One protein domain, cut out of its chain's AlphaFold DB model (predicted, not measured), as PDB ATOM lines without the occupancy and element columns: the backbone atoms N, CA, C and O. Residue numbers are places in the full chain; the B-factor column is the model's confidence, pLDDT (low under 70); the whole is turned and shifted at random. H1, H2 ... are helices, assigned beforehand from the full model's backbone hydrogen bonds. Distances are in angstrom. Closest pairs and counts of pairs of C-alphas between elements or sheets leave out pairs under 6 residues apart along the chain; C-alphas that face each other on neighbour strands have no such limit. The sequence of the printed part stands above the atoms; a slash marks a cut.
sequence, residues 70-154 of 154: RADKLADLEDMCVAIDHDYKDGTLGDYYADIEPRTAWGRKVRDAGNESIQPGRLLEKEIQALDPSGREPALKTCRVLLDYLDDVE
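This is residues 70 to 154 of the 154 residues of an uncharacterized protein of Pseudenhygromyxa sp. WMMC2535 (UniProt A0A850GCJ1). The longest helix, H1, lies side by side with the hairpin of H3 and H4 as a three-helix bundle; H5 packs on H1 and H4 at a steep angle, and short H2 packs on H1 and H3. The printed part has 85 residues with five named helices, H1 to H5 in order, and no named strand: all helix. It is compact, with a radius of gyration of the C-alphas of 11.6 A and spans of 30 by 29 by 17 A.

H1, residues 70 to 90, is the hub. Its residues 73 to 80 touch H3, residues 105 to 115, the same way at a shallow tilt of 22 degrees; the closest C-alphas, of Asp 76 and Gly 107, are 5.6 A apart. H4, residues 120 to 131, touches H1 opposite ways at a shallow tilt of 21 degrees, closest at C-alphas 77 and 124, 7.1 A. H3 and H4 form a helical hairpin. H5, residues 141 to 153, touches H1 with residues 141 to 146 alone, at a steep tilt of 48 degrees; C-alphas 81 and 143 are closest, 5.0 A. H2, residues 95 to 98, touches H1, closest at C-alphas 97 and 83, 4.9 A. Every O i to N i+4 pair is within hydrogen-bond range in H1, H3 and H5; in H4, 7 of 8.

H1 runs 30.2 A from C-alpha 70 at (274.807, 178.073, 366.362). H5, 18.9 A long, ends with C-alpha 153 at (275.255, 148.634, 371.015).

The C-alphas farthest apart, of Thr 92 and Ser 134, are 32.1 A apart. The printed part has no cut and no long link; pLDDT is under 70 at residues 153 to 154.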
ATOM      1  N   ARG A  70     274.910 179.225 365.447       93.75
ATOM      2  CA  ARG A  70     274.807 178.073 366.362       93.75
ATOM      3  C   ARG A  70     273.450 177.380 366.277       93.75
ATOM      4  O   ARG A  70     273.402 176.157 366.250       93.75
ATOM      5  N   ALA A  71     272.359 178.144 366.225       94.94
ATOM      6  CA  ALA A  71     271.012 177.583 366.135       94.94
ATOM      7  C   ALA A  71     270.813 176.749 364.857       94.94
ATOM      8  O   ALA A  71     270.317 175.628 364.934       94.94
ATOM      9  N   ASP A  72     271.262 177.257 363.707       97.44
ATOM     10  CA  ASP A  72     271.150 176.543 362.434       97.44
ATOM     11  C   ASP A  72     272.083 175.329 362.383       97.44
ATOM     12  O   ASP A  72     271.699 174.284 361.868       97.44
ATOM     13  N   LYS A  73     273.277 175.412 362.983       96.94
ATOM     14  CA  LYS A  73     274.190 174.264 363.104       96.94
ATOM     15  C   LYS A  73     273.609 173.152 363.974       96.94
ATOM     16  O   LYS A  73     273.735 171.982 363.632       96.94
ATOM     17  N   LEU A  74     272.950 173.505 365.078       96.94
ATOM     18  CA  LEU A  74     272.248 172.536 365.922       96.94
ATOM     19  C   LEU A  74     271.070 171.892 365.187       96.94
ATOM     20  O   LEU A  74     270.868 170.690 365.318       96.94
ATOM     21  N   ALA A  75     270.319 172.669 364.404       97.62
ATOM     22  CA  ALA A  75     269.237 172.137 363.583       97.62
ATOM     23  C   ALA A  75     269.765 171.191 362.489       97.62
ATOM     24  O   ALA A  75     269.196 170.125 362.281       97.62
ATOM     25  N   ASP A  76     270.876 171.542 361.836       98.19
ATOM     26  CA  ASP A  76     271.527 170.675 360.849       98.19
ATOM     27  C   ASP A  76     271.986 169.350 361.479       98.19
ATOM     28  O   ASP A  76     271.789 168.290 360.888       98.19
ATOM     29  N   LEU A  77     272.569 169.392 362.684       97.94
ATOM     30  CA  LEU A  77     272.956 168.186 363.425       97.94
ATOM     31  C   LEU A  77     271.755 167.315 363.795       97.94
ATOM     32  O   LEU A  77     271.816 166.101 363.631       97.94
ATOM     33  N   GLU A  78     270.673 167.919 364.286       98.00
ATOM     34  CA  GLU A  78     269.465 167.176 364.649       98.00
ATOM     35  C   GLU A  78     268.855 166.475 363.430       98.00
ATOM     36  O   GLU A  78     268.551 165.286 363.517       98.00
ATOM     37  N   ASP A  79     268.750 167.152 362.282       98.19
ATOM     38  CA  ASP A  79     268.250 166.539 361.044       98.19
ATOM     39  C   ASP A  79     269.135 165.361 360.604       98.19
ATOM     40  O   ASP A  79     268.632 164.301 360.232       98.19
ATOM     41  N   MET A  80     270.458 165.515 360.716       97.81
ATOM     42  CA  MET A  80     271.431 164.448 360.465       97.81
ATOM     43  C   MET A  80     271.228 163.233 361.372       97.81
ATOM     44  O   MET A  80     271.222 162.103 360.887       97.81
ATOM     45  N   CYS A  81     271.003 163.439 362.669       96.81
ATOM     46  CA  CYS A  81     270.702 162.346 363.590       96.81
ATOM     47  C   CYS A  81     269.350 161.685 363.293       96.81
ATOM     48  O   CYS A  81     269.234 160.466 363.405       96.81
ATOM     49  N   VAL A  82     268.335 162.461 362.895       97.00
ATOM     50  CA  VAL A  82     267.027 161.929 362.482       97.00
ATOM     51  C   VAL A  82     267.173 161.013 361.273       97.00
ATOM     52  O   VAL A  82     266.598 159.925 361.268       97.00
ATOM     53  N   ALA A  83     267.952 161.408 360.267       96.12
ATOM     54  CA  ALA A  83     268.153 160.558 359.101       96.12
ATOM     55  C   ALA A  83     268.919 159.277 359.429       96.12
ATOM     56  O   ALA A  83     268.499 158.218 358.984       96.12
ATOM     57  N   ILE A  84     269.969 159.340 360.256       93.62
ATOM     58  CA  ILE A  84     270.693 158.130 360.681       93.62
ATOM     59  C   ILE A  84     269.770 157.180 361.455       93.62
ATOM     60  O   ILE A  84     269.770 155.976 361.209       93.62
ATOM     61  N   ASP A  85     268.968 157.704 362.383       92.75
ATOM     62  CA  ASP A  85     267.973 156.908 363.110       92.75
ATOM     63  C   ASP A  85     266.963 156.260 362.147       92.75
ATOM     64  O   ASP A  85     266.601 155.091 362.311       92.75
ATOM     65  N   HIS A  86     266.553 156.983 361.104       93.62
ATOM     66  CA  HIS A  86     265.686 156.444 360.061       93.62
ATOM     67  C   HIS A  86     266.382 155.353 359.230       93.62
ATOM     68  O   HIS A  86     265.809 154.282 359.032       93.62
ATOM     69  N   ASP A  87     267.631 155.573 358.814       91.25
ATOM     70  CA  ASP A  87     268.447 154.604 358.079       91.25
ATOM     71  C   ASP A  87     268.650 153.303 358.868       91.25
ATOM     72  O   ASP A  87     268.573 152.213 358.297       91.25
ATOM     73  N   TYR A  88     268.856 153.387 360.187       87.19
ATOM     74  CA  TYR A  88     268.956 152.202 361.043       87.19
ATOM     75  C   TYR A  88     267.632 151.448 361.169       87.19
ATOM     76  O   TYR A  88     267.632 150.217 361.216       87.19
ATOM     77  N   LYS A  89     266.505 152.163 361.226       88.31
ATOM     78  CA  LYS A  89     265.175 151.550 361.342       88.31
ATOM     79  C   LYS A  89     264.718 150.879 360.051       88.31
ATOM     80  O   LYS A  89     264.089 149.825 360.123       88.31
ATOM     81  N   ASP A  90     265.018 151.483 358.905       89.56
ATOM     82  CA  ASP A  90     264.579 151.012 357.584       89.56
ATOM     83  C   ASP A  90     265.609 150.077 356.918       89.56
ATOM     84  O   ASP A  90     265.289 149.327 355.998       89.56
ATOM     85  N   GLY A  91     266.856 150.068 357.404       84.75
ATOM     86  CA  GLY A  91     267.935 149.235 356.867       84.75
ATOM     87  C   GLY A  91     268.474 149.720 355.518       84.75
ATOM     88  O   GLY A  91     269.124 148.949 354.812       84.75
ATOM     89  N   THR A  92     268.214 150.978 355.160       81.19
ATOM     90  CA  THR A  92     268.627 151.629 353.904       81.19
ATOM     91  C   THR A  92     270.105 152.023 353.879       81.19
ATOM     92  O   THR A  92     270.640 152.312 352.817       81.19
ATOM     93  N   LEU A  93     270.806 151.950 355.019       76.38
ATOM     94  CA  LEU A  93     272.264 152.117 355.123       76.38
ATOM     95  C   LEU A  93     272.811 153.461 354.588       76.38
ATOM     96  O   LEU A  93     273.942 153.498 354.107       76.38
ATOM     97  N   GLY A  94     272.062 154.561 354.711       83.88
ATOM     98  CA  GLY A  94     272.574 155.917 354.459       83.88
ATOM     99  C   GLY A  94     271.812 156.726 353.412       83.88
ATOM    100  O   GLY A  94     272.179 157.878 353.182       83.88
ATOM    101  N   ASP A  95     270.774 156.166 352.785       90.00
ATOM    102  CA  ASP A  95     269.965 156.870 351.782       90.00
ATOM    103  C   ASP A  95     269.341 158.148 352.361       90.00
ATOM    104  O   ASP A  95     269.446 159.223 351.767       90.00
ATOM    105  N   TYR A  96     268.752 158.065 353.562       92.25
ATOM    106  CA  TYR A  96     268.135 159.237 354.190       92.25
ATOM    107  C   TYR A  96     269.191 160.268 354.583       92.25
ATOM    108  O   TYR A  96     268.962 161.469 354.443       92.25
ATOM    109  N   TYR A  97     270.347 159.817 355.072       93.56
ATOM    110  CA  TYR A  97     271.437 160.704 355.463       93.56
ATOM    111  C   TYR A  97     272.041 161.460 354.273       93.56
ATOM    112  O   TYR A  97     272.319 162.661 354.367       93.56
ATOM    113  N   ALA A  98     272.225 160.775 353.143       92.62
ATOM    114  CA  ALA A  98     272.771 161.357 351.925       92.62
ATOM    115  C   ALA A  98     271.863 162.457 351.350       92.62
ATOM    116  O   ALA A  98     272.375 163.466 350.855       92.62
ATOM    117  N   ASP A  99     270.545 162.295 351.472       94.75
ATOM    118  CA  ASP A  99     269.534 163.201 350.919       94.75
ATOM    119  C   ASP A  99     269.275 164.460 351.767       94.75
ATOM    120  O   ASP A  99     268.526 165.347 351.350       94.75
ATOM    121  N   ILE A 100     269.904 164.595 352.940       95.88
ATOM    122  CA  ILE A 100     269.791 165.822 353.735       95.88
ATOM    123  C   ILE A 100     270.390 167.006 352.970       95.88
ATOM    124  O   ILE A 100     271.506 166.946 352.447       95.88
ATOM    125  N   GLU A 101     269.683 168.138 353.016       97.00
ATOM    126  CA  GLU A 101     270.171 169.451 352.595       97.00
ATOM    127  C   GLU A 101     270.428 170.358 353.817       97.00
ATOM    128  O   GLU A 101     269.521 171.062 354.271       97.00
ATOM    129  N   PRO A 102     271.655 170.385 354.377       97.00
ATOM    130  CA  PRO A 102     271.957 171.222 355.534       97.00
ATOM    131  C   PRO A 102     271.875 172.714 355.204       97.00
ATOM    132  O   PRO A 102     272.345 173.171 354.151       97.00
ATOM    133  N   ARG A 103     271.347 173.492 356.151       97.19
ATOM    134  CA  ARG A 103     271.153 174.945 356.041       97.19
ATOM    135  C   ARG A 103     272.500 175.649 355.945       97.19
ATOM    136  O   ARG A 103     272.729 176.486 355.065       97.19
ATOM    137  N   THR A 104     273.431 175.264 356.810       96.94
ATOM    138  CA  THR A 104     274.728 175.923 356.951       96.94
ATOM    139  C   THR A 104     275.791 175.305 356.042       96.94
ATOM    140  O   THR A 104     275.776 174.120 355.699       96.94
ATOM    141  N   ALA A 105     276.783 176.113 355.653       97.44
ATOM    142  CA  ALA A 105     277.952 175.602 354.930       97.44
ATOM    143  C   ALA A 105     278.789 174.640 355.786       97.44
ATOM    144  O   ALA A 105     279.478 173.776 355.249       97.44
ATOM    145  N   TRP A 106     278.735 174.802 357.109       96.75
ATOM    146  CA  TRP A 106     279.334 173.878 358.062       96.75
ATOM    147  C   TRP A 106     278.596 172.535 358.063       96.75
ATOM    148  O   TRP A 106     279.232 171.507 357.853       96.75
ATOM    149  N   GLY A 107     277.266 172.548 358.169       96.88
ATOM    150  CA  GLY A 107     276.439 171.343 358.169       96.88
ATOM    151  C   GLY A 107     276.612 170.528 356.892       96.88
ATOM    152  O   GLY A 107     276.740 169.312 356.958       96.88
ATOM    153  N   ARG A 108     276.746 171.187 355.730       98.00
ATOM    154  CA  ARG A 108     277.072 170.505 354.462       98.00
ATOM    155  C   ARG A 108     278.379 169.723 354.540       98.00
ATOM    156  O   ARG A 108     278.403 168.562 354.162       98.00
ATOM    157  N   LYS A 109     279.437 170.318 355.097       97.19
ATOM    158  CA  LYS A 109     280.728 169.629 355.270       97.19
ATOM    159  C   LYS A 109     280.630 168.450 356.236       97.19
ATOM    160  O   LYS A 109     281.260 167.430 355.989       97.19
ATOM    161  N   VAL A 110     279.865 168.595 357.318       96.69
ATOM    162  CA  VAL A 110     279.632 167.511 358.285       96.69
ATOM    163  C   VAL A 110     278.872 166.360 357.627       96.69
ATOM    164  O   VAL A 110     279.311 165.220 357.740       96.69
ATOM    165  N   ARG A 111     277.805 166.655 356.871       96.75
ATOM    166  CA  ARG A 111     277.046 165.667 356.088       96.75
ATOM    167  C   ARG A 111     277.936 164.958 355.079       96.75
ATOM    168  O   ARG A 111     277.951 163.735 355.040       96.75
ATOM    169  N   ASP A 112     278.706 165.704 354.291       96.56
ATOM    170  CA  ASP A 112     279.603 165.124 353.285       96.56
ATOM    171  C   ASP A 112     280.628 164.181 353.943       96.56
ATOM    172  O   ASP A 112     280.802 163.047 353.504       96.56
ATOM    173  N   ALA A 113     281.234 164.603 355.059       95.12
ATOM    174  CA  ALA A 113     282.171 163.773 355.812       95.12
ATOM    175  C   ALA A 113     281.503 162.539 356.446       95.12
ATOM    176  O   ALA A 113     282.103 161.466 356.490       95.12
ATOM    177  N   GLY A 114     280.267 162.669 356.930       93.12
ATOM    178  CA  GLY A 114     279.488 161.544 357.441       93.12
ATOM    179  C   GLY A 114     279.128 160.540 356.348       93.12
ATOM    180  O   GLY A 114     279.210 159.342 356.587       93.12
ATOM    181  N   ASN A 115     278.821 161.009 355.138       92.19
ATOM    182  CA  ASN A 115     278.446 160.161 354.006       92.19
ATOM    183  C   ASN A 115     279.631 159.334 353.477       92.19
ATOM    184  O   ASN A 115     279.459 158.260 352.909       92.19
ATOM    185  N   GLU A 116     280.853 159.825 353.683       91.06
ATOM    186  CA  GLU A 116     282.091 159.092 353.405       91.06
ATOM    187  C   GLU A 116     282.537 158.201 354.582       91.06
ATOM    188  O   GLU A 116     283.467 157.401 354.447       91.06
ATOM    189  N   SER A 117     281.897 158.332 355.748       86.00
ATOM    190  CA  SER A 117     282.252 157.614 356.971       86.00
ATOM    191  C   SER A 117     281.521 156.280 357.077       86.00
ATOM    192  O   SER A 117     280.328 156.169 356.821       86.00
ATOM    193  N   ILE A 118     282.225 155.263 357.575       84.06
ATOM    194  CA  ILE A 118     281.619 153.979 357.962       84.06
ATOM    195  C   ILE A 118     280.811 154.129 359.268       84.06
ATOM    196  O   ILE A 118     279.908 153.344 359.538       84.06
ATOM    197  N   GLN A 119     281.127 155.143 360.080       86.50
ATOM    198  CA  GLN A 119     280.489 155.421 361.370       86.50
ATOM    199  C   GLN A 119     280.045 156.893 361.431       86.50
ATOM    200  O   GLN A 119     280.677 157.707 362.116       86.50
ATOM    201  N   PRO A 120     278.987 157.280 360.698       89.12
ATOM    202  CA  PRO A 120     278.508 158.662 360.689       89.12
ATOM    203  C   PRO A 120     278.054 159.130 362.082       89.12
ATOM    204  O   PRO A 120     278.346 160.260 362.465       89.12
ATOM    205  N   GLY A 121     277.456 158.253 362.899       89.69
ATOM    206  CA  GLY A 121     277.042 158.586 364.268       89.69
ATOM    207  C   GLY A 121     278.194 159.056 365.172       89.69
ATOM    208  O   GLY A 121     278.072 160.078 365.843       89.69
ATOM    209  N   ARG A 122     279.359 158.392 365.111       90.19
ATOM    210  CA  ARG A 122     280.568 158.779 365.871       90.19
ATOM    211  C   ARG A 122     281.203 160.079 365.384       90.19
ATOM    212  O   ARG A 122     281.900 160.755 366.142       90.19
ATOM    213  N   LEU A 123     281.001 160.427 364.114       93.00
ATOM    214  CA  LEU A 123     281.396 161.733 363.597       93.00
ATOM    215  C   LEU A 123     280.489 162.821 364.180       93.00
ATOM    216  O   LEU A 123     281.002 163.796 364.725       93.00
ATOM    217  N   LEU A 124     279.167 162.621 364.132       93.81
ATOM    218  CA  LEU A 124     278.203 163.574 364.686       93.81
ATOM    219  C   LEU A 124     278.394 163.789 366.189       93.81
ATOM    220  O   LEU A 124     278.309 164.926 366.641       93.81
ATOM    221  N   GLU A 125     278.717 162.740 366.948       93.81
ATOM    222  CA  GLU A 125     279.010 162.838 368.384       93.81
ATOM    223  C   GLU A 125     280.064 163.915 368.687       93.81
ATOM    224  O   GLU A 125     279.883 164.751 369.574       93.81
ATOM    225  N   LYS A 126     281.152 163.945 367.907       93.62
ATOM    226  CA  LYS A 126     282.250 164.906 368.085       93.62
ATOM    227  C   LYS A 126     281.816 166.331 367.763       93.62
ATOM    228  O   LYS A 126     282.151 167.256 368.500       93.62
ATOM    229  N   GLU A 127     281.067 166.505 366.678       96.06
ATOM    230  CA  GLU A 127     280.548 167.813 366.271       96.06
ATOM    231  C   GLU A 127     279.521 168.348 367.286       96.06
ATOM    232  O   GLU A 127     279.534 169.533 367.628       96.06
ATOM    233  N   ILE A 128     278.691 167.466 367.852       94.94
ATOM    234  CA  ILE A 128     277.761 167.787 368.939       94.94
ATOM    235  C   ILE A 128     278.523 168.210 370.193       94.94
ATOM    236  O   ILE A 128     278.221 169.263 370.744       94.94
ATOM    237  N   GLN A 129     279.535 167.455 370.631       94.06
ATOM    238  CA  GLN A 129     280.337 167.813 371.810       94.06
ATOM    239  C   GLN A 129     281.060 169.158 371.641       94.06
ATOM    240  O   GLN A 129     281.266 169.875 372.622       94.06
ATOM    241  N   ALA A 130     281.416 169.534 370.409       92.75
ATOM    242  CA  ALA A 130     282.000 170.838 370.116       92.75
ATOM    243  C   ALA A 130     280.982 171.993 370.236       92.75
ATOM    244  O   ALA A 130     281.335 173.064 370.732       92.75
ATOM    245  N   LEU A 131     279.727 171.791 369.809       90.69
ATOM    246  CA  LEU A 131     278.670 172.822 369.814       90.69
ATOM    247  C   LEU A 131     277.829 172.872 371.102       90.69
ATOM    248  O   LEU A 131     277.290 173.927 371.463       90.69
ATOM    249  N   ASP A 132     277.712 171.746 371.797       92.06
ATOM    250  CA  ASP A 132     277.057 171.585 373.092       92.06
ATOM    251  C   ASP A 132     277.909 170.713 374.035       92.06
ATOM    252  O   ASP A 132     277.551 169.576 374.353       92.06
ATOM    253  N   PRO A 133     279.013 171.257 374.577       89.31
ATOM    254  CA  PRO A 133     279.837 170.545 375.555       89.31
ATOM    255  C   PRO A 133     279.096 170.253 376.869       89.31
ATOM    256  O   PRO A 133     279.592 169.509 377.710       89.31
ATOM    257  N   SER A 134     277.925 170.866 377.088       88.06
ATOM    258  CA  SER A 134     277.115 170.629 378.281       88.06
ATOM    259  C   SER A 134     276.219 169.394 378.164       88.06
ATOM    260  O   SER A 134     275.792 168.874 379.199       88.06
ATOM    261  N   GLY A 135     275.920 168.950 376.936       88.25
ATOM    262  CA  GLY A 135     274.986 167.859 376.632       88.25
ATOM    263  C   GLY A 135     273.520 168.169 376.965       88.25
ATOM    264  O   GLY A 135     272.709 167.256 377.142       88.25
ATOM    265  N   ARG A 136     273.157 169.447 377.135       89.19
ATOM    266  CA  ARG A 136     271.824 169.868 377.608       89.19
ATOM    267  C   ARG A 136     270.990 170.581 376.558       89.19
ATOM    268  O   ARG A 136     269.839 170.896 376.854       89.19
ATOM    269  N   GLU A 137     271.515 170.810 375.362       92.62
ATOM    270  CA  GLU A 137     270.844 171.572 374.315       92.62
ATOM    271  C   GLU A 137     269.516 170.910 373.920       92.62
ATOM    272  O   GLU A 137     269.531 169.822 373.347       92.62
ATOM    273  N   PRO A 138     268.342 171.500 374.212       92.56
ATOM    274  CA  PRO A 138     267.048 170.872 373.937       92.56
ATOM    275  C   PRO A 138     266.802 170.593 372.449       92.56
ATOM    276  O   PRO A 138     266.061 169.660 372.147       92.56
ATOM    277  N   ALA A 139     267.440 171.341 371.543       92.94
ATOM    278  CA  ALA A 139     267.309 171.145 370.099       92.94
ATOM    279  C   ALA A 139     267.842 169.783 369.608       92.94
ATOM    280  O   ALA A 139     267.352 169.276 368.608       92.94
ATOM    281  N   LEU A 140     268.784 169.164 370.331       95.25
ATOM    282  CA  LEU A 140     269.441 167.905 369.950       95.25
ATOM    283  C   LEU A 140     268.758 166.676 370.572       95.25
ATOM    284  O   LEU A 140     269.377 165.889 371.299       95.25
ATOM    285  N   LYS A 141     267.432 166.568 370.464       95.31
ATOM    286  CA  LYS A 141     266.675 165.506 371.147       95.31
ATOM    287  C   LYS A 141     266.960 164.137 370.535       95.31
ATOM    288  O   LYS A 141     267.244 163.197 371.274       95.31
ATOM    289  N   THR A 142     266.869 164.029 369.218       94.69
ATOM    290  CA  THR A 142     267.052 162.778 368.479       94.69
ATOM    291  C   THR A 142     268.509 162.371 368.496       94.69
ATOM    292  O   THR A 142     268.797 161.204 368.742       94.69
ATOM    293  N   CYS A 143     269.427 163.332 368.368       95.31
ATOM    294  CA  CYS A 143     270.848 163.052 368.526       95.31
ATOM    295  C   CYS A 143     271.185 162.373 369.854       95.31
ATOM    296  O   CYS A 143     271.927 161.402 369.851       95.31
ATOM    297  N   ARG A 144     270.621 162.818 370.985       93.31
ATOM    298  CA  ARG A 144     270.876 162.160 372.280       93.31
ATOM    299  C   ARG A 144     270.402 160.711 372.301       93.31
ATOM    300  O   ARG A 144     271.163 159.841 372.688       93.31
ATOM    301  N   VAL A 145     269.186 160.450 371.823       91.56
ATOM    302  CA  VAL A 145     268.643 159.084 371.766       91.56
ATOM    303  C   VAL A 145     269.488 158.183 370.865       91.56
ATOM    304  O   VAL A 145     269.763 157.043 371.223       91.56
ATOM    305  N   LEU A 146     269.901 158.694 369.703       90.19
ATOM    306  CA  LEU A 146     270.740 157.957 368.766       90.19
ATOM    307  C   LEU A 146     272.114 157.644 369.369       90.19
ATOM    308  O   LEU A 146     272.584 156.519 369.248       90.19
ATOM    309  N   LEU A 147     272.758 158.626 369.998       88.19
ATOM    310  CA  LEU A 147     274.081 158.450 370.595       88.19
ATOM    311  C   LEU A 147     274.044 157.488 371.786       88.19
ATOM    312  O   LEU A 147     274.892 156.607 371.847       88.19
ATOM    313  N   ASP A 148     273.027 157.581 372.649       88.69
ATOM    314  CA  ASP A 148     272.817 156.616 373.736       88.69
ATOM    315  C   ASP A 148     272.675 155.184 373.178       88.69
ATOM    316  O   ASP A 148     273.286 154.249 373.684       88.69
ATOM    317  N   TYR A 149     271.924 155.007 372.082       84.06
ATOM    318  CA  TYR A 149     271.804 153.708 371.409       84.06
ATOM    319  C   TYR A 149     273.142 153.208 370.842       84.06
ATOM    320  O   TYR A 149     273.451 152.024 370.954       84.06
ATOM    321  N   LEU A 150     273.933 154.089 370.226       81.94
ATOM    322  CA  LEU A 150     275.242 153.725 369.678       81.94
ATOM    323  C   LEU A 150     276.244 153.351 370.777       81.94
ATOM    324  O   LEU A 150     277.051 152.454 370.563       81.94
ATOM    325  N   ASP A 151     276.177 153.992 371.943       81.12
ATOM    326  CA  ASP A 151     276.990 153.639 373.112       81.12
ATOM    327  C   ASP A 151     276.569 152.319 373.768       81.12
ATOM    328  O   ASP A 151     277.414 151.613 374.314       81.12
ATOM    329  N   ASP A 152     275.284 151.968 373.705       76.31
ATOM    330  CA  ASP A 152     274.774 150.710 374.259       76.31
ATOM    331  C   ASP A 152     275.025 149.493 373.342       76.31
ATOM    332  O   ASP A 152     275.020 148.352 373.818       76.31
ATOM    333  N   VAL A 153     275.192 149.707 372.029       67.75
ATOM    334  CA  VAL A 153     275.255 148.634 371.015       67.75
ATOM    335  C   VAL A 153     276.658 148.382 370.445       67.75
ATOM    336  O   VAL A 153     276.936 147.238 370.073       67.75
ATOM    337  N   GLU A 154     277.532 149.391 370.360       52.94
ATOM    338  CA  GLU A 154     278.947 149.214 369.958       52.94
ATOM    339  C   GLU A 154     279.858 148.803 371.126       52.94
ATOM    340  O   GLU A 154     280.755 147.955 370.885       52.94
TER     341      GLU A 154